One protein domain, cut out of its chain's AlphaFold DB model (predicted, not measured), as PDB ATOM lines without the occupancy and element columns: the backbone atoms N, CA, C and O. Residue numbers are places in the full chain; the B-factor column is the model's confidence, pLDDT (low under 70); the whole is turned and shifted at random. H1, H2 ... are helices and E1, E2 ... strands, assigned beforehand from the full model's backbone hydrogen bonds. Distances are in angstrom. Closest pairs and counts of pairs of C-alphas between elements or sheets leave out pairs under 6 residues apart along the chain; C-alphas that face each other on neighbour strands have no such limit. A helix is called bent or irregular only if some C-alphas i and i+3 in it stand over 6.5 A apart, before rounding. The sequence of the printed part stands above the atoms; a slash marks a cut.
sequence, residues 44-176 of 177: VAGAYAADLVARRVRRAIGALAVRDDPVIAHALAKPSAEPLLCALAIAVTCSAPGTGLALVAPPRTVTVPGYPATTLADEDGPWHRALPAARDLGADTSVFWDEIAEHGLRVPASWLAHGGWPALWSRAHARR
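This is residues 44 to 176 of the 177 residues of an uncharacterized protein of Actinomadura bangladeshensis (UniProt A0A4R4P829). Short helices cross one another in a compact body round H3 at its middle, with a small ribbon of two strands, E1 and E2, packed on H3 by its E2 strand. The long helix H1 joins this body with its last part, while residues 44 to 53 stick out as an arm. The printed part has 133 residues with six named helices and two named strands, in the order H1 H2 H3 E1 H4 H5 E2 H6; the two-strand sheet, order E1 - E2, is antiparallel and the class is mostly helix. The whole is compact, with a radius of gyration of the C-alphas of 14.4 A and spans of 45 by 31 by 30 A.

The sheet is made of E1, residues 101 to 105, and E2, residues 153 to 156. H3, residues 82 to 95, is 20.0 A long from first to last C-alpha. H1, residues 44 to 66, is 33.2 A long and begins at C-alpha 44 (195.570, 303.695, 308.190). H2 is residues 70 to 77. H4, residues 126 to 137, is 16.2 A long and irregular, with C-alphas 129 and 132 7.0 A apart. H5, residues 141 to 151, is 14.7 A long and irregular, with C-alphas 142 and 145 7.6 A apart. H6, residues 164 to 174, is 16.2 A long and ends at C-alpha 174 (202.618, 273.948, 327.538).

E1 and E2 are antiparallel neighbours at 148 degrees; N 102 and O 155 are 2.8 A apart and N 155 and O 102 3.0 A, within hydrogen-bond range. The closest C-alphas of H3 and E2, those of Thr 93 and Arg 154, are 5.4 A apart. H3 is the hub, touching four helices. It touches H4 at a steep tilt of 62 degrees, the closest C-alphas being those of Ala 87 and Ala 134, 4.4 A. With residues 90 to 94 alone it touches H5, about perpendicular at 75 degrees; the closest C-alphas, of Cys 94 and Phe 144, are 5.6 A apart. With residues 82 to 85 alone it touches H6, opposite ways at a steep tilt of 41 degrees; the closest C-alphas, of Glu 82 and Ala 172, are 4.6 A apart. H1 touches H3 with residues 62 to 66 alone; the closest C-alphas, of Val 66 and Val 92, are 5.2 A apart. H1 touches H2 with residues 61 to 65 alone; the closest C-alphas, of Ala 65 and Ile 72, are 6.1 A apart. H1 and H6 are apart. Every O i to N i+4 pair is within hydrogen-bond range in H1, H2, H3 and H6, against 6 of 8 in H4 and 5 of 7 in H5.

The C-alphas of Val 44 and His 162, the two farthest apart, are 46.5 A apart. Without residues 44 to 53, which stand free, the body spans 30 by 30 by 27 A. The printed part has no cut. The link from E1 to H4 is long, with 20 residues; in it residues 111 to 112 pair antiparallel with residues 118 to 119. The mean pLDDT of the printed part is 92.6, and residues 98 and 176 are under 70.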
ATOM      1  N   VAL A  44     195.033 303.901 306.832       82.00
ATOM      2  CA  VAL A  44     195.570 303.695 308.190       82.00
ATOM      3  C   VAL A  44     194.497 303.886 309.266       82.00
ATOM      4  O   VAL A  44     194.550 303.231 310.307       82.00
ATOM      5  N   ALA A  45     193.478 304.710 309.013       80.94
ATOM      6  CA  ALA A  45     192.415 305.051 309.957       80.94
ATOM      7  C   ALA A  45     191.708 303.814 310.537       80.94
ATOM      8  O   ALA A  45     191.468 303.744 311.744       80.94
ATOM      9  N   GLY A  46     191.429 302.806 309.703       84.56
ATOM     10  CA  GLY A  46     190.828 301.545 310.152       84.56
ATOM     11  C   GLY A  46     191.725 300.767 311.121       84.56
ATOM     12  O   GLY A  46     191.262 300.315 312.169       84.56
ATOM     13  N   ALA A  47     193.021 300.665 310.816       87.81
ATOM     14  CA  ALA A  47     193.997 300.010 311.687       87.81
ATOM     15  C   ALA A  47     194.197 300.783 313.001       87.81
ATOM     16  O   ALA A  47     194.248 300.184 314.074       87.81
ATOM     17  N   TYR A  48     194.235 302.115 312.933       85.25
ATOM     18  CA  TYR A  48     194.334 302.985 314.101       85.25
ATOM     19  C   TYR A  48     193.118 302.851 315.028       85.25
ATOM     20  O   TYR A  48     193.268 302.694 316.241       85.25
ATOM     21  N   ALA A  49     191.903 302.842 314.470       88.75
ATOM     22  CA  ALA A  49     190.684 302.622 315.243       88.75
ATOM     23  C   ALA A  49     190.689 301.249 315.939       88.75
ATOM     24  O   ALA A  49     190.337 301.155 317.118       88.75
ATOM     25  N   ALA A  50     191.139 300.199 315.244       91.12
ATOM     26  CA  ALA A  50     191.285 298.867 315.825       91.12
ATOM     27  C   ALA A  50     192.317 298.838 316.969       91.12
ATOM     28  O   ALA A  50     192.037 298.246 318.014       91.12
ATOM     29  N   ASP A  51     193.462 299.517 316.829       92.75
ATOM     30  CA  ASP A  51     194.469 299.630 317.897       92.75
ATOM     31  C   ASP A  51     193.910 300.354 319.132       92.75
ATOM     32  O   ASP A  51     194.074 299.888 320.261       92.75
ATOM     33  N   LEU A  52     193.158 301.445 318.942       93.38
ATOM     34  CA  LEU A  52     192.501 302.148 320.048       93.38
ATOM     35  C   LEU A  52     191.500 301.258 320.792       93.38
ATOM     36  O   LEU A  52     191.457 301.271 322.025       93.38
ATOM     37  N   VAL A  53     190.690 300.484 320.066       96.19
ATOM     38  CA  VAL A  53     189.774 299.511 320.678       96.19
ATOM     39  C   VAL A  53     190.566 298.447 321.434       96.19
ATOM     40  O   VAL A  53     190.258 298.181 322.596       96.19
ATOM     41  N   ALA A  54     191.625 297.895 320.838       94.25
ATOM     42  CA  ALA A  54     192.466 296.892 321.479       94.25
ATOM     43  C   ALA A  54     193.084 297.407 322.790       94.25
ATOM     44  O   ALA A  54     193.030 296.711 323.805       94.25
ATOM     45  N   ARG A  55     193.601 298.643 322.816       94.94
ATOM     46  CA  ARG A  55     194.139 299.275 324.035       94.94
ATOM     47  C   ARG A  55     193.078 299.439 325.118       94.94
ATOM     48  O   ARG A  55     193.339 299.122 326.276       94.94
ATOM     49  N   ARG A  56     191.872 299.887 324.755       96.81
ATOM     50  CA  ARG A  56     190.753 300.015 325.706       96.81
ATOM     51  C   ARG A  56     190.348 298.664 326.287       96.81
ATOM     52  O   ARG A  56     190.161 298.559 327.495       96.81
ATOM     53  N   VAL A  57     190.271 297.628 325.453       97.50
ATOM     54  CA  VAL A  57     189.972 296.261 325.897       97.50
ATOM     55  C   VAL A  57     191.056 295.745 326.847       97.50
ATOM     56  O   VAL A  57     190.720 295.233 327.910       97.50
ATOM     57  N   ARG A  58     192.347 295.932 326.535       97.12
ATOM     58  CA  ARG A  58     193.452 295.547 327.436       97.12
ATOM     59  C   ARG A  58     193.354 296.255 328.789       97.12
ATOM     60  O   ARG A  58     193.444 295.592 329.818       97.12
ATOM     61  N   ARG A  59     193.077 297.564 328.804       97.50
ATOM     62  CA  ARG A  59     192.868 298.323 330.051       97.50
ATOM     63  C   ARG A  59     191.682 297.804 330.864       97.50
ATOM     64  O   ARG A  59     191.785 297.682 332.081       97.50
ATOM     65  N   ALA A  60     190.578 297.452 330.206       97.69
ATOM     66  CA  ALA A  60     189.432 296.846 330.878       97.69
ATOM     67  C   ALA A  60     189.781 295.475 331.487       97.69
ATOM     68  O   ALA A  60     189.425 295.210 332.632       97.69
ATOM     69  N   ILE A  61     190.530 294.634 330.765       97.31
ATOM     70  CA  ILE A  61     191.001 293.332 331.264       97.31
ATOM     71  C   ILE A  61     191.878 293.507 332.509       97.31
ATOM     72  O   ILE A  61     191.668 292.806 333.498       97.31
ATOM     73  N   GLY A  62     192.830 294.444 332.498       96.62
ATOM     74  CA  GLY A  62     193.671 294.698 333.669       96.62
ATOM     75  C   GLY A  62     192.871 295.204 334.869       96.62
ATOM     76  O   GLY A  62     193.069 294.719 335.979       96.62
ATOM     77  N   ALA A  63     191.899 296.095 334.656       96.31
ATOM     78  CA  ALA A  63     191.015 296.558 335.727       96.31
ATOM     79  C   ALA A  63     190.191 295.413 336.350       96.31
ATOM     80  O   ALA A  63     190.031 295.369 337.568       96.31
ATOM     81  N   LEU A  64     189.697 294.476 335.534       96.81
ATOM     82  CA  LEU A  64     189.002 293.275 336.013       96.81
ATOM     83  C   LEU A  64     189.941 292.363 336.815       96.81
ATOM     84  O   LEU A  64     189.564 291.875 337.875       96.81
ATOM     85  N   ALA A  65     191.179 292.183 336.352       95.81
ATOM     86  CA  ALA A  65     192.187 291.376 337.037       95.81
ATOM     87  C   ALA A  65     192.544 291.934 338.423       95.81
ATOM     88  O   ALA A  65     192.585 291.184 339.394       95.81
ATOM     89  N   VAL A  66     192.745 293.250 338.529       95.00
ATOM     90  CA  VAL A  66     193.056 293.945 339.794       95.00
ATOM     91  C   VAL A  66     191.899 293.851 340.794       95.00
ATOM     92  O   VAL A  66     192.127 293.731 341.997       95.00
ATOM     93  N   ARG A  67     190.653 293.856 340.307       95.06
ATOM     94  CA  ARG A  67     189.442 293.698 341.131       95.06
ATOM     95  C   ARG A  67     189.138 292.253 341.523       95.06
ATOM     96  O   ARG A  67     188.143 292.033 342.203       95.06
ATOM     97  N   ASP A  68     189.969 291.304 341.098       94.56
ATOM     98  CA  ASP A  68     189.713 289.873 341.250       94.56
ATOM     99  C   ASP A  68     188.349 289.443 340.671       94.56
ATOM    100  O   ASP A  68     187.602 288.668 341.268       94.56
ATOM    101  N   ASP A  69     187.983 289.988 339.504       95.38
ATOM    102  CA  ASP A  69     186.710 289.652 338.865       95.38
ATOM    103  C   ASP A  69     186.696 288.167 338.438       95.38
ATOM    104  O   ASP A  69     187.635 287.704 337.768       95.38
ATOM    105  N   PRO A  70     185.631 287.404 338.760       93.69
ATOM    106  CA  PRO A  70     185.558 285.971 338.477       93.69
ATOM    107  C   PRO A  70     185.681 285.627 336.987       93.69
ATOM    108  O   PRO A  70     186.058 284.499 336.654       93.69
ATOM    109  N   VAL A  71     185.416 286.569 336.072       95.50
ATOM    110  CA  VAL A  71     185.618 286.351 334.631       95.50
ATOM    111  C   VAL A  71     187.078 286.029 334.300       95.50
ATOM    112  O   VAL A  71     187.341 285.195 333.430       95.50
ATOM    113  N   ILE A  72     188.033 286.627 335.023       94.75
ATOM    114  CA  ILE A  72     189.467 286.395 334.820       94.75
ATOM    115  C   ILE A  72     189.852 285.012 335.339       94.75
ATOM    116  O   ILE A  72     190.484 284.245 334.613       94.75
ATOM    117  N   ALA A  73     189.403 284.647 336.542       92.56
ATOM    118  CA  ALA A  73     189.630 283.315 337.098       92.56
ATOM    119  C   ALA A  73     189.057 282.214 336.186       92.56
ATOM    120  O   ALA A  73     189.739 281.235 335.874       92.56
ATOM    121  N   HIS A  74     187.837 282.405 335.671       91.31
ATOM    122  CA  HIS A  74     187.215 281.471 334.730       91.31
ATOM    123  C   HIS A  74     187.986 281.373 333.404       91.31
ATOM    124  O   HIS A  74     188.122 280.284 332.840       91.31
ATOM    125  N   ALA A  75     188.519 282.488 332.899       91.38
ATOM    126  CA  ALA A  75     189.352 282.488 331.702       91.38
ATOM    127  C   ALA A  75     190.687 281.749 331.926       91.38
ATOM    128  O   ALA A  75     191.097 280.972 331.066       91.38
ATOM    129  N   LEU A  76     191.328 281.928 333.087       91.69
ATOM    130  CA  LEU A  76     192.588 281.267 333.462       91.69
ATOM    131  C   LEU A  76     192.430 279.779 333.824       91.69
ATOM    132  O   LEU A  76     193.406 279.022 333.811       91.69
ATOM    133  N   ALA A  77     191.207 279.329 334.120       86.75
ATOM    134  CA  ALA A  77     190.904 277.908 334.270       86.75
ATOM    135  C   ALA A  77     191.051 277.140 332.941       86.75
ATOM    136  O   ALA A  77     191.372 275.950 332.944       86.75
ATOM    137  N   LYS A  78     190.860 277.818 331.802       84.50
ATOM    138  CA  LYS A  78     191.100 277.271 330.458       84.50
ATOM    139  C   LYS A  78     192.588 277.404 330.089       84.50
ATOM    140  O   LYS A  78     193.305 278.178 330.721       84.50
ATOM    141  N   PRO A  79     193.086 276.671 329.074       76.88
ATOM    142  CA  PRO A  79     194.463 276.833 328.611       76.88
ATOM    143  C   PRO A  79     194.753 278.289 328.204       76.88
ATOM    144  O   PRO A  79     194.244 278.775 327.193       76.88
ATOM    145  N   SER A  80     195.567 278.984 328.999       78.56
ATOM    146  CA  SER A  80     196.020 280.357 328.760       78.56
ATOM    147  C   SER A  80     197.427 280.362 328.154       78.56
ATOM    148  O   SER A  80     198.102 279.338 328.123       78.56
ATOM    149  N   ALA A  81     197.859 281.492 327.592       86.62
ATOM    150  CA  ALA A  81     199.226 281.643 327.096       86.62
ATOM    151  C   ALA A  81     200.120 282.256 328.185       86.62
ATOM    152  O   ALA A  81     199.712 283.222 328.834       86.62
ATOM    153  N   GLU A  82     201.339 281.734 328.337       93.50
ATOM    154  CA  GLU A  82     202.368 282.222 329.274       93.50
ATOM    155  C   GLU A  82     202.535 283.758 329.268       93.50
ATOM    156  O   GLU A  82     202.409 284.348 330.344       93.50
ATOM    157  N   PRO A  83     202.687 284.449 328.115       94.44
ATOM    158  CA  PRO A  83     202.882 285.900 328.117       94.44
ATOM    159  C   PRO A  83     201.731 286.681 328.764       94.44
ATOM    160  O   PRO A  83     201.957 287.679 329.446       94.44
ATOM    161  N   LEU A  84     200.488 286.220 328.579       93.19
ATOM    162  CA  LEU A  84     199.315 286.866 329.167       93.19
ATOM    163  C   LEU A  84     199.258 286.638 330.681       93.19
ATOM    164  O   LEU A  84     198.952 287.569 331.421       93.19
ATOM    165  N   LEU A  85     199.567 285.422 331.142       95.88
ATOM    166  CA  LEU A  85     199.605 285.110 332.571       95.88
ATOM    167  C   LEU A  85     200.666 285.952 333.296       95.88
ATOM    168  O   LEU A  85     200.363 286.534 334.337       95.88
ATOM    169  N   CYS A  86     201.868 286.081 332.724       97.38
ATOM    170  CA  CYS A  86     202.909 286.959 333.262       97.38
ATOM    171  C   CYS A  86     202.449 288.420 333.306       97.38
ATOM    172  O   CYS A  86     202.573 289.064 334.344       97.38
ATOM    173  N   ALA A  87     201.869 288.935 332.217       97.88
ATOM    174  CA  ALA A  87     201.411 290.323 332.152       97.88
ATOM    175  C   ALA A  87     200.334 290.634 333.203       97.88
ATOM    176  O   ALA A  87     200.386 291.678 333.851       97.88
ATOM    177  N   LEU A  88     199.385 289.716 333.409       97.44
ATOM    178  CA  LEU A  88     198.341 289.833 334.427       97.44
ATOM    179  C   LEU A  88     198.916 289.790 335.850       97.44
ATOM    180  O   LEU A  88     198.542 290.618 336.678       97.44
ATOM    181  N   ALA A  89     199.836 288.865 336.134       97.12
ATOM    182  CA  ALA A  89     200.476 288.755 337.446       97.12
ATOM    183  C   ALA A  89     201.316 289.999 337.790       97.12
ATOM    184  O   ALA A  89     201.224 290.509 338.907       97.12
ATOM    185  N   ILE A  90     202.068 290.532 336.819       98.00
ATOM    186  CA  ILE A  90     202.789 291.807 336.957       98.00
ATOM    187  C   ILE A  90     201.793 292.936 337.224       98.00
ATOM    188  O   ILE A  90     201.985 293.703 338.162       98.00
ATOM    189  N   ALA A  91     200.709 293.024 336.448       97.88
ATOM    190  CA  ALA A  91     199.735 294.097 336.603       97.88
ATOM    191  C   ALA A  91     199.057 294.094 337.978       97.88
ATOM    192  O   ALA A  91     198.919 295.155 338.585       97.88
ATOM    193  N   VAL A  92     198.687 292.922 338.497       97.38
ATOM    194  CA  VAL A  92     198.130 292.798 339.850       97.38
ATOM    195  C   VAL A  92     199.173 293.146 340.909       97.38
ATOM    196  O   VAL A  92     198.864 293.911 341.817       97.38
ATOM    197  N   THR A  93     200.400 292.634 340.779       96.62
ATOM    198  CA  THR A  93     201.478 292.902 341.744       96.62
ATOM    199  C   THR A  93     201.786 294.399 341.829       96.62
ATOM    200  O   THR A  93     201.817 294.935 342.927       96.62
ATOM    201  N   CYS A  94     201.928 295.081 340.689       96.31
ATOM    202  CA  CYS A  94     202.199 296.521 340.619       96.31
ATOM    203  C   CYS A  94     201.032 297.407 341.069       96.31
ATOM    204  O   CYS A  94     201.246 298.558 341.423       96.31
ATOM    205  N   SER A  95     199.792 296.917 340.995       91.69
ATOM    206  CA  SER A  95     198.621 297.716 341.382       91.69
ATOM    207  C   SER A  95     198.323 297.648 342.882       91.69
ATOM    208  O   SER A  95     197.450 298.383 343.337       91.69
ATOM    209  N   ALA A  96     198.985 296.739 343.615       77.00
ATOM    210  CA  ALA A  96     198.809 296.497 345.048       77.00
ATOM    211  C   ALA A  96     197.337 296.577 345.525       77.00
ATOM    212  O   ALA A  96     197.011 297.357 346.424       77.00
ATOM    213  N   PRO A  97     196.402 295.819 344.917       72.44
ATOM    214  CA  PRO A  97     194.997 295.930 345.281       72.44
ATOM    215  C   PRO A  97     194.757 295.487 346.724       72.44
ATOM    216  O   PRO A  97     195.359 294.529 347.201       72.44
ATOM    217  N   GLY A  98     193.785 296.111 347.391       69.19
ATOM    218  CA  GLY A  98     193.305 295.687 348.715       69.19
ATOM    219  C   GLY A  98     192.513 294.368 348.718       69.19
ATOM    220  O   GLY A  98     191.741 294.128 349.643       69.19
ATOM    221  N   THR A  99     192.632 293.545 347.673       75.25
ATOM    222  CA  THR A  99     191.972 292.238 347.538       75.25
ATOM    223  C   THR A  99     192.840 291.114 348.113       75.25
ATOM    224  O   THR A  99     194.020 291.295 348.414       75.25
ATOM    225  N   GLY A 100     192.251 289.930 348.304       83.44
ATOM    226  CA  GLY A 100     192.968 288.758 348.809       83.44
ATOM    227  C   GLY A 100     193.990 288.232 347.799       83.44
ATOM    228  O   GLY A 100     193.637 287.507 346.866       83.44
ATOM    229  N   LEU A 101     195.264 288.568 348.002       93.06
ATOM    230  CA  LEU A 101     196.364 288.102 347.165       93.06
ATOM    231  C   LEU A 101     197.052 286.870 347.764       93.06
ATOM    232  O   LEU A 101     197.403 286.835 348.943       93.06
ATOM    233  N   ALA A 102     197.289 285.872 346.920       94.88
ATOM    234  CA  ALA A 102     198.115 284.716 347.212       94.88
ATOM    235  C   ALA A 102     199.562 284.957 346.754       94.88
ATOM    236  O   ALA A 102     199.819 285.491 345.671       94.88
ATOM    237  N   LEU A 103     200.512 284.527 347.583       95.94
ATOM    238  CA  LEU A 103     201.941 284.652 347.315       95.94
ATOM    239  C   LEU A 103     202.402 283.556 346.346       95.94
ATOM    240  O   LEU A 103     202.229 282.368 346.615       95.94
ATOM    241  N   VAL A 104     203.005 283.960 345.230       96.75
ATOM    242  CA  VAL A 104     203.605 283.058 344.235       96.75
ATOM    243  C   VAL A 104     205.098 282.893 344.491       96.75
ATOM    244  O   VAL A 104     205.602 281.772 344.515       96.75
ATOM    245  N   ALA A 105     205.800 284.007 344.692       96.38
ATOM    246  CA  ALA A 105     207.203 284.033 345.085       96.38
ATOM    247  C   ALA A 105     207.367 285.013 346.255       96.38
ATOM    248  O   ALA A 105     206.785 286.097 346.203       96.38
ATOM    249  N   PRO A 106     208.121 284.655 347.307       96.06
ATOM    250  CA  PRO A 106     208.245 285.502 348.484       96.06
ATOM    251  C   PRO A 106     208.989 286.816 348.199       96.06
ATOM    252  O   PRO A 106     209.709 286.913 347.200       96.06
ATOM    253  N   PRO A 107     208.842 287.825 349.079       96.12
ATOM    254  CA  PRO A 107     209.571 289.082 348.961       96.12
ATOM    255  C   PRO A 107     211.070 288.860 348.753       96.12
ATOM    256  O   PRO A 107     211.667 287.964 349.358       96.12
ATOM    257  N   ARG A 108     211.680 289.682 347.891       93.06
ATOM    258  CA  ARG A 108     213.114 289.624 347.531       93.06
ATOM    259  C   ARG A 108     213.570 288.319 346.867       93.06
ATOM    260  O   ARG A 108     214.769 288.101 346.712       93.06
ATOM    261  N   THR A 109     212.643 287.458 346.455       94.88
ATOM    262  CA  THR A 109     212.960 286.242 345.704       94.88
ATOM    263  C   THR A 109     212.705 286.465 344.226       94.88
ATOM    264  O   THR A 109     211.608 286.832 343.819       94.88
ATOM    265  N   VAL A 110     213.731 286.216 343.414       93.75
ATOM    266  CA  VAL A 110     213.648 286.373 341.955       93.75
ATOM    267  C   VAL A 110     213.248 285.085 341.242       93.75
ATOM    268  O   VAL A 110     212.883 285.129 340.076       93.75
ATOM    269  N   THR A 111     213.288 283.932 341.910       96.75
ATOM    270  CA  THR A 111     212.855 282.656 341.328       96.75
ATOM    271  C   THR A 111     211.346 282.487 341.461       96.75
ATOM    272  O   THR A 111     210.806 282.504 342.566       96.75
ATOM    273  N   VAL A 112     210.672 282.251 340.338       96.56
ATOM    274  CA  VAL A 112     209.253 281.903 340.294       96.56
ATOM    275  C   VAL A 112     209.109 280.380 340.210       96.56
ATOM    276  O   VAL A 112     209.621 279.771 339.260       96.56
ATOM    277  N   PRO A 113     208.438 279.740 341.187       94.31
ATOM    278  CA  PRO A 113     208.321 278.287 341.239       94.31
ATOM    279  C   PRO A 113     207.399 277.748 340.140       94.31
ATOM    280  O   PRO A 113     206.545 278.457 339.617       94.31
ATOM    281  N   GLY A 114     207.529 276.459 339.825       92.50
ATOM    282  CA  GLY A 114     206.711 275.768 338.825       92.50
ATOM    283  C   GLY A 114     207.567 275.018 337.808       92.50
ATOM    284  O   GLY A 114     208.783 274.928 337.960       92.50
ATOM    285  N   TYR A 115     206.929 274.455 336.781       89.75
ATOM    286  CA  TYR A 115     207.627 273.837 335.656       89.75
ATOM    287  C   TYR A 115     207.258 274.540 334.340       89.75
ATOM    288  O   TYR A 115     206.075 274.540 333.990       89.75
ATOM    289  N   PRO A 116     208.241 275.100 333.609       93.56
ATOM    290  CA  PRO A 116     209.629 275.318 334.034       93.56
ATOM    291  C   PRO A 116     209.723 276.331 335.187       93.56
ATOM    292  O   PRO A 116     208.910 277.247 335.278       93.56
ATOM    293  N   ALA A 117     210.724 276.198 336.058       95.31
ATOM    294  CA  ALA A 117     211.060 277.278 336.983       95.31
ATOM    295  C   ALA A 117     211.665 278.430 336.173       95.31
ATOM    296  O   ALA A 117     212.471 278.196 335.272       95.31
ATOM    297  N   THR A 118     211.267 279.664 336.469       96.38
ATOM    298  CA  THR A 118     211.765 280.855 335.762       96.38
ATOM    299  C   THR A 118     212.266 281.887 336.755       96.38
ATOM    300  O   THR A 118     212.055 281.760 337.960       96.38
ATOM    301  N   THR A 119     212.970 282.900 336.267       96.44
ATOM    302  CA  THR A 119     213.474 283.994 337.095       96.44
ATOM    303  C   THR A 119     212.912 285.323 336.600       96.44
ATOM    304  O   THR A 119     212.796 285.549 335.397       96.44
ATOM    305  N   LEU A 120     212.551 286.194 337.539       96.44
ATOM    306  CA  LEU A 120     212.134 287.571 337.287       96.44
ATOM    307  C   LEU A 120     213.293 288.422 336.748       96.44
ATOM    308  O   LEU A 120     213.047 289.425 336.087       96.44
ATOM    309  N   ALA A 121     214.539 288.037 337.051       94.62
ATOM    310  CA  ALA A 121     215.749 288.788 336.711       94.62
ATOM    311  C   ALA A 121     216.339 288.435 335.333       94.62
ATOM    312  O   ALA A 121     217.314 289.053 334.922       94.62
ATOM    313  N   ASP A 122     215.787 287.440 334.636       96.00
ATOM    314  CA  ASP A 122     216.187 287.140 333.258       96.00
ATOM    315  C   ASP A 122     215.550 288.158 332.303       96.00
ATOM    316  O   ASP A 122     214.327 288.183 332.128       96.00
ATOM    317  N   GLU A 123     216.387 289.000 331.693       94.00
ATOM    318  CA  GLU A 123     215.977 290.062 330.762       94.00
ATOM    319  C   GLU A 123     215.358 289.512 329.470       94.00
ATOM    320  O   GLU A 123     214.487 290.151 328.869       94.00
ATOM    321  N   ASP A 124     215.755 288.298 329.080       93.62
ATOM    322  CA  ASP A 124     215.179 287.543 327.972       93.62
ATOM    323  C   ASP A 124     214.052 286.605 328.431       93.62
ATOM    324  O   ASP A 124     213.427 285.910 327.619       93.62
ATOM    325  N   GLY A 125     213.756 286.608 329.727       94.31
ATOM    326  CA  GLY A 125     212.770 285.761 330.365       94.31
ATOM    327  C   GLY A 125     211.326 286.178 330.073       94.31
ATOM    328  O   GLY A 125     211.041 287.279 329.585       94.31
ATOM    329  N   PRO A 126     210.359 285.307 330.405       95.62
ATOM    330  CA  PRO A 126     208.942 285.559 330.140       95.62
ATOM    331  C   PRO A 126     208.405 286.780 330.902       95.62
ATOM    332  O   PRO A 126     207.544 287.500 330.400       95.62
ATOM    333  N   TRP A 127     208.956 287.056 332.084       96.69
ATOM    334  CA  TRP A 127     208.561 288.175 332.938       96.69
ATOM    335  C   TRP A 127     208.945 289.522 332.340       96.69
ATOM    336  O   TRP A 127     208.093 290.398 332.196       96.69
ATOM    337  N   HIS A 128     210.200 289.669 331.915       96.31
ATOM    338  CA  HIS A 128     210.679 290.916 331.332       96.31
ATOM    339  C   HIS A 128     209.994 291.200 329.985       96.31
ATOM    340  O   HIS A 128     209.511 292.309 329.740       96.31
ATOM    341  N   ARG A 129     209.803 290.160 329.158       96.19
ATOM    342  CA  ARG A 129     209.028 290.241 327.905       96.19
ATOM    343  C   ARG A 129     207.562 290.625 328.113       96.19
ATOM    344  O   ARG A 129     206.958 291.198 327.209       96.19
ATOM    345  N   ALA A 130     206.987 290.335 329.277       97.25
ATOM    346  CA  ALA A 130     205.604 290.672 329.599       97.25
ATOM    347  C   ALA A 130     205.416 292.101 330.143       97.25
ATOM    348  O   ALA A 130     204.280 292.578 330.171       97.25
ATOM    349  N   LEU A 131     206.484 292.822 330.521       97.06
ATOM    350  CA  LEU A 131     206.382 294.188 331.060       97.06
ATOM    351  C   LEU A 131     205.632 295.162 330.127       97.06
ATOM    352  O   LEU A 131     204.759 295.882 330.615       97.06
ATOM    353  N   PRO A 132     205.877 295.205 328.797       96.69
ATOM    354  CA  PRO A 132     205.102 296.070 327.904       96.69
ATOM    355  C   PRO A 132     203.607 295.725 327.889       96.69
ATOM    356  O   PRO A 132     202.766 296.619 327.930       96.69
ATOM    357  N   ALA A 133     203.265 294.433 327.902       96.81
ATOM    358  CA  ALA A 133     201.875 293.991 327.949       96.81
ATOM    359  C   ALA A 133     201.208 294.338 329.292       96.81
ATOM    360  O   ALA A 133     200.048 294.739 329.310       96.81
ATOM    361  N   ALA A 134     201.936 294.259 330.411       97.81
ATOM    362  CA  ALA A 134     201.436 294.694 331.714       97.81
ATOM    363  C   ALA A 134     201.127 296.204 331.745       97.81
ATOM    364  O   ALA A 134     200.092 296.611 332.281       97.81
ATOM    365  N   ARG A 135     201.957 297.035 331.098       97.44
ATOM    366  CA  ARG A 135     201.666 298.470 330.918       97.44
ATOM    367  C   ARG A 135     200.390 298.687 330.111       97.44
ATOM    368  O   ARG A 135     199.553 299.500 330.500       97.44
ATOM    369  N   ASP A 136     200.201 297.949 329.020       96.94
ATOM    370  CA  ASP A 136     198.969 298.025 328.222       96.94
ATOM    371  C   ASP A 136     197.720 297.639 329.028       96.94
ATOM    372  O   ASP A 136     196.648 298.205 328.798       96.94
ATOM    373  N   LEU A 137     197.855 296.713 329.984       97.62
ATOM    374  CA  LEU A 137     196.771 296.299 330.876       97.62
ATOM    375  C   LEU A 137     196.390 297.365 331.906       97.62
ATOM    376  O   LEU A 137     195.267 297.343 332.398       97.62
ATOM    377  N   GLY A 138     197.266 298.305 332.253       96.06
ATOM    378  CA  GLY A 138     196.964 299.197 333.374       96.06
ATOM    379  C   GLY A 138     198.153 299.604 334.215       96.06
ATOM    380  O   GLY A 138     198.125 300.680 334.800       96.06
ATOM    381  N   ALA A 139     199.153 298.731 334.288       96.50
ATOM    382  CA  ALA A 139     200.123 298.736 335.367       96.50
ATOM    383  C   ALA A 139     201.150 299.856 335.232       96.50
ATOM    384  O   ALA A 139     201.700 300.076 334.146       96.50
ATOM    385  N   ASP A 140     201.482 300.484 336.355       96.00
ATOM    386  CA  ASP A 140     202.756 301.171 336.483       96.00
ATOM    387  C   ASP A 140     203.841 300.124 336.754       96.00
ATOM    388  O   ASP A 140     203.986 299.615 337.859       96.00
ATOM    389  N   THR A 141     204.592 299.739 335.725       96.25
ATOM    390  CA  THR A 141     205.659 298.744 335.895       96.25
ATOM    391  C   THR A 141     206.971 299.361 336.379       96.25
ATOM    392  O   THR A 141     207.959 298.636 336.474       96.25
ATOM    393  N   SER A 142     207.037 300.676 336.615       96.44
ATOM    394  CA  SER A 142     208.244 301.306 337.166       96.44
ATOM    395  C   SER A 142     208.487 300.878 338.616       96.44
ATOM    396  O   SER A 142     209.633 300.655 338.992       96.44
ATOM    397  N   VAL A 143     207.411 300.624 339.368       96.12
ATOM    398  CA  VAL A 143     207.443 300.127 340.754       96.12
ATOM    399  C   VAL A 143     207.614 298.609 340.862       96.12
ATOM    400  O   VAL A 143     207.603 298.061 341.959       96.12
ATOM    401  N   PHE A 144     207.753 297.892 339.738       95.94
ATOM    402  CA  PHE A 144     207.731 296.424 339.725       95.94
ATOM    403  C   PHE A 144     208.751 295.813 340.689       95.94
ATOM    404  O   PHE A 144     208.410 294.931 341.472       95.94
ATOM    405  N   TRP A 145     209.994 296.291 340.661       96.06
ATOM    406  CA  TRP A 145     211.043 295.750 341.522       96.06
ATOM    407  C   TRP A 145     210.850 296.102 342.996       96.06
ATOM    408  O   TRP A 145     211.152 295.263 343.846       96.06
ATOM    409  N   ASP A 146     210.295 297.276 343.293       95.88
ATOM    410  CA  ASP A 146     209.985 297.693 344.661       95.88
ATOM    411  C   ASP A 146     208.871 296.813 345.250       95.88
ATOM    412  O   ASP A 146     209.037 296.238 346.325       95.88
ATOM    413  N   GLU A 147     207.804 296.567 344.486       95.31
ATOM    414  CA  GLU A 147     206.701 295.678 344.878       95.31
ATOM    415  C   GLU A 147     207.160 294.224 345.080       95.31
ATOM    416  O   GLU A 147     206.746 293.552 346.029       95.31
ATOM    417  N   ILE A 148     208.059 293.721 344.227       95.94
ATOM    418  CA  ILE A 148     208.663 292.391 344.401       95.94
ATOM    419  C   ILE A 148     209.563 292.346 345.644       95.94
ATOM    420  O   ILE A 148     209.583 291.340 346.362       95.94
ATOM    421  N   ALA A 149     210.316 293.408 345.925       95.94
ATOM    422  CA  ALA A 149     211.186 293.471 347.093       95.94
ATOM    423  C   ALA A 149     210.392 293.547 348.404       95.94
ATOM    424  O   ALA A 149     210.786 292.908 349.384       95.94
ATOM    425  N   GLU A 150     209.290 294.294 348.425       95.50
ATOM    426  CA  GLU A 150     208.474 294.508 349.620       95.50
ATOM    427  C   GLU A 150     207.500 293.355 349.877       95.50
ATOM    428  O   GLU A 150     207.386 292.867 351.003       95.50
ATOM    429  N   HIS A 151     206.841 292.864 348.829       94.75
ATOM    430  CA  HIS A 151     205.704 291.958 348.972       94.75
ATOM    431  C   HIS A 151     205.808 290.664 348.163       94.75
ATOM    432  O   HIS A 151     205.013 289.744 348.374       94.75
ATOM    433  N   GLY A 152     206.795 290.561 347.272       95.69
ATOM    434  CA  GLY A 152     206.968 289.408 346.397       95.69
ATOM    435  C   GLY A 152     205.972 289.380 345.238       95.69
ATOM    436  O   GLY A 152     205.114 290.253 345.079       95.69
ATOM    437  N   LEU A 153     206.093 288.344 344.407       97.06
ATOM    438  CA  LEU A 153     205.178 288.120 343.293       97.06
ATOM    439  C   LEU A 153     203.853 287.587 343.832       97.06
ATOM    440  O   LEU A 153     203.821 286.555 344.508       97.06
ATOM    441  N   ARG A 154     202.757 288.268 343.501       96.25
ATOM    442  CA  ARG A 154     201.426 287.984 344.039       96.25
ATOM    443  C   ARG A 154     200.394 287.890 342.923       96.25
ATOM    444  O   ARG A 154     200.487 288.578 341.909       96.25
ATOM    445  N   VAL A 155     199.385 287.051 343.125       96.19
ATOM    446  CA  VAL A 155     198.217 286.942 342.240       96.19
ATOM    447  C   VAL A 155     196.947 286.834 343.075       96.19
ATOM    448  O   VAL A 155     197.027 286.410 344.228       96.19
ATOM    449  N   PRO A 156     195.768 287.174 342.543       95.50
ATOM    450  CA  PRO A 156     194.523 286.955 343.260       95.50
ATOM    451  C   PRO A 156     194.318 285.472 343.571       95.50
ATOM    452  O   PRO A 156     194.559 284.601 342.727       95.50
ATOM    453  N   ALA A 157     193.875 285.171 344.793       93.38
ATOM    454  CA  ALA A 157     193.709 283.789 345.240       93.38
ATOM    455  C   ALA A 157     192.695 283.013 344.377       93.38
ATOM    456  O   ALA A 157     192.856 281.808 344.184       93.38
ATOM    457  N   SER A 158     191.702 283.699 343.797       93.12
ATOM    458  CA  SER A 158     190.684 283.084 342.936       93.12
ATOM    459  C   SER A 158     191.260 282.446 341.659       93.12
ATOM    460  O   SER A 158     190.661 281.526 341.101       93.12
ATOM    461  N   TRP A 159     192.445 282.879 341.205       93.88
ATOM    462  CA  TRP A 159     193.114 282.306 340.029       93.88
ATOM    463  C   TRP A 159     193.687 280.917 340.327       93.88
ATOM    464  O   TRP A 159     193.902 280.106 339.420       93.88
ATOM    465  N   LEU A 160     193.949 280.640 341.605       92.25
ATOM    466  CA  LEU A 160     194.585 279.430 342.096       92.25
ATOM    467  C   LEU A 160     193.525 278.369 342.421       92.25
ATOM    468  O   LEU A 160     193.288 278.044 343.581       92.25
ATOM    469  N   ALA A 161     192.906 277.799 341.381       80.94
ATOM    470  CA  ALA A 161     192.051 276.610 341.503       80.94
ATOM    471  C   ALA A 161     192.788 275.436 342.202       80.94
ATOM    472  O   ALA A 161     193.950 275.555 342.575       80.94
ATOM    473  N   HIS A 162     192.169 274.253 342.322       77.38
ATOM    474  CA  HIS A 162     192.670 273.119 343.130       77.38
ATOM    475  C   HIS A 162     194.151 272.683 342.944       77.38
ATOM    476  O   HIS A 162     194.669 271.971 343.797       77.38
ATOM    477  N   GLY A 163     194.851 273.096 341.878       85.50
ATOM    478  CA  GLY A 163     196.278 272.811 341.650       85.50
ATOM    479  C   GLY A 163     197.258 273.954 341.967       85.50
ATOM    480  O   GLY A 163     198.460 273.802 341.739       85.50
ATOM    481  N   GLY A 164     196.771 275.103 342.441       93.44
ATOM    482  CA  GLY A 164     197.599 276.254 342.788       93.44
ATOM    483  C   GLY A 164     198.407 276.829 341.619       93.44
ATOM    484  O   GLY A 164     198.132 276.579 340.438       93.44
ATOM    485  N   TRP A 165     199.436 277.605 341.964       95.06
ATOM    486  CA  TRP A 165     200.307 278.256 340.985       95.06
ATOM    487  C   TRP A 165     201.033 277.267 340.054       95.06
ATOM    488  O   TRP A 165     200.953 277.462 338.841       95.06
ATOM    489  N   PRO A 166     201.673 276.176 340.536       94.12
ATOM    490  CA  PRO A 166     202.413 275.267 339.656       94.12
ATOM    491  C   PRO A 166     201.554 274.657 338.542       94.12
ATOM    492  O   PRO A 166     202.018 274.525 337.407       94.12
ATOM    493  N   ALA A 167     200.292 274.323 338.835       92.56
ATOM    494  CA  ALA A 167     199.378 273.780 337.838       92.56
ATOM    495  C   ALA A 167     198.951 274.835 336.809       92.56
ATOM    496  O   ALA A 167     198.882 274.529 335.619       92.56
ATOM    497  N   LEU A 168     198.659 276.064 337.248       93.81
ATOM    498  CA  LEU A 168     198.334 277.173 336.347       93.81
ATOM    499  C   LEU A 168     199.516 277.495 335.421       93.81
ATOM    500  O   LEU A 168     199.346 277.582 334.206       93.81
ATOM    501  N   TRP A 169     200.715 277.589 335.992       94.31
ATOM    502  CA  TRP A 169     201.951 277.905 335.282       94.31
ATOM    503  C   TRP A 169     202.323 276.857 334.231       94.31
ATOM    504  O   TRP A 169     202.554 277.191 333.070       94.31
ATOM    505  N   SER A 170     202.293 275.575 334.608       91.75
ATOM    506  CA  SER A 170     202.595 274.466 333.696       91.75
ATOM    507  C   SER A 170     201.647 274.438 332.491       91.75
ATOM    508  O   SER A 170     202.092 274.316 331.345       91.75
ATOM    509  N   ARG A 171     200.339 274.652 332.713       90.94
ATOM    510  CA  ARG A 171     199.361 274.742 331.614       90.94
ATOM    511  C   ARG A 171     199.649 275.914 330.676       90.94
ATOM    512  O   ARG A 171     199.529 275.748 329.465       90.94
ATOM    513  N   ALA A 172     200.029 277.070 331.221       90.62
ATOM    514  CA  ALA A 172     200.314 278.259 330.424       90.62
ATOM    515  C   ALA A 172     201.573 278.098 329.553       90.62
ATOM    516  O   ALA A 172     201.601 278.546 328.403       90.62
ATOM    517  N   HIS A 173     202.588 277.404 330.071       85.62
ATOM    518  CA  HIS A 173     203.828 277.110 329.351       85.62
ATOM    519  C   HIS A 173     203.697 276.019 328.290       85.62
ATOM    520  O   HIS A 173     204.351 276.098 327.248       85.62
ATOM    521  N   ALA A 174     202.846 275.015 328.513       82.81
ATOM    522  CA  ALA A 174     202.618 273.948 327.538       82.81
ATOM    523  C   ALA A 174     202.115 274.484 326.181       82.81
ATOM    524  O   ALA A 174     202.344 273.861 325.147       82.81
ATOM    525  N   ARG A 175     201.484 275.667 326.169       70.31
ATOM    526  CA  ARG A 175     200.927 276.323 324.977       70.31
ATOM    527  C   ARG A 175     201.910 277.236 324.226       70.31
ATOM    528  O   ARG A 175     201.494 278.005 323.367       70.31
ATOM    529  N   ARG A 176     203.204 277.189 324.551       60.19
ATOM    530  CA  ARG A 176     204.250 277.969 323.859       60.19
ATOM    531  C   ARG A 176     204.694 277.342 322.523       60.19
ATOM    532  O   ARG A 176     205.566 277.905 321.868       60.19
TER     533      ARG A 176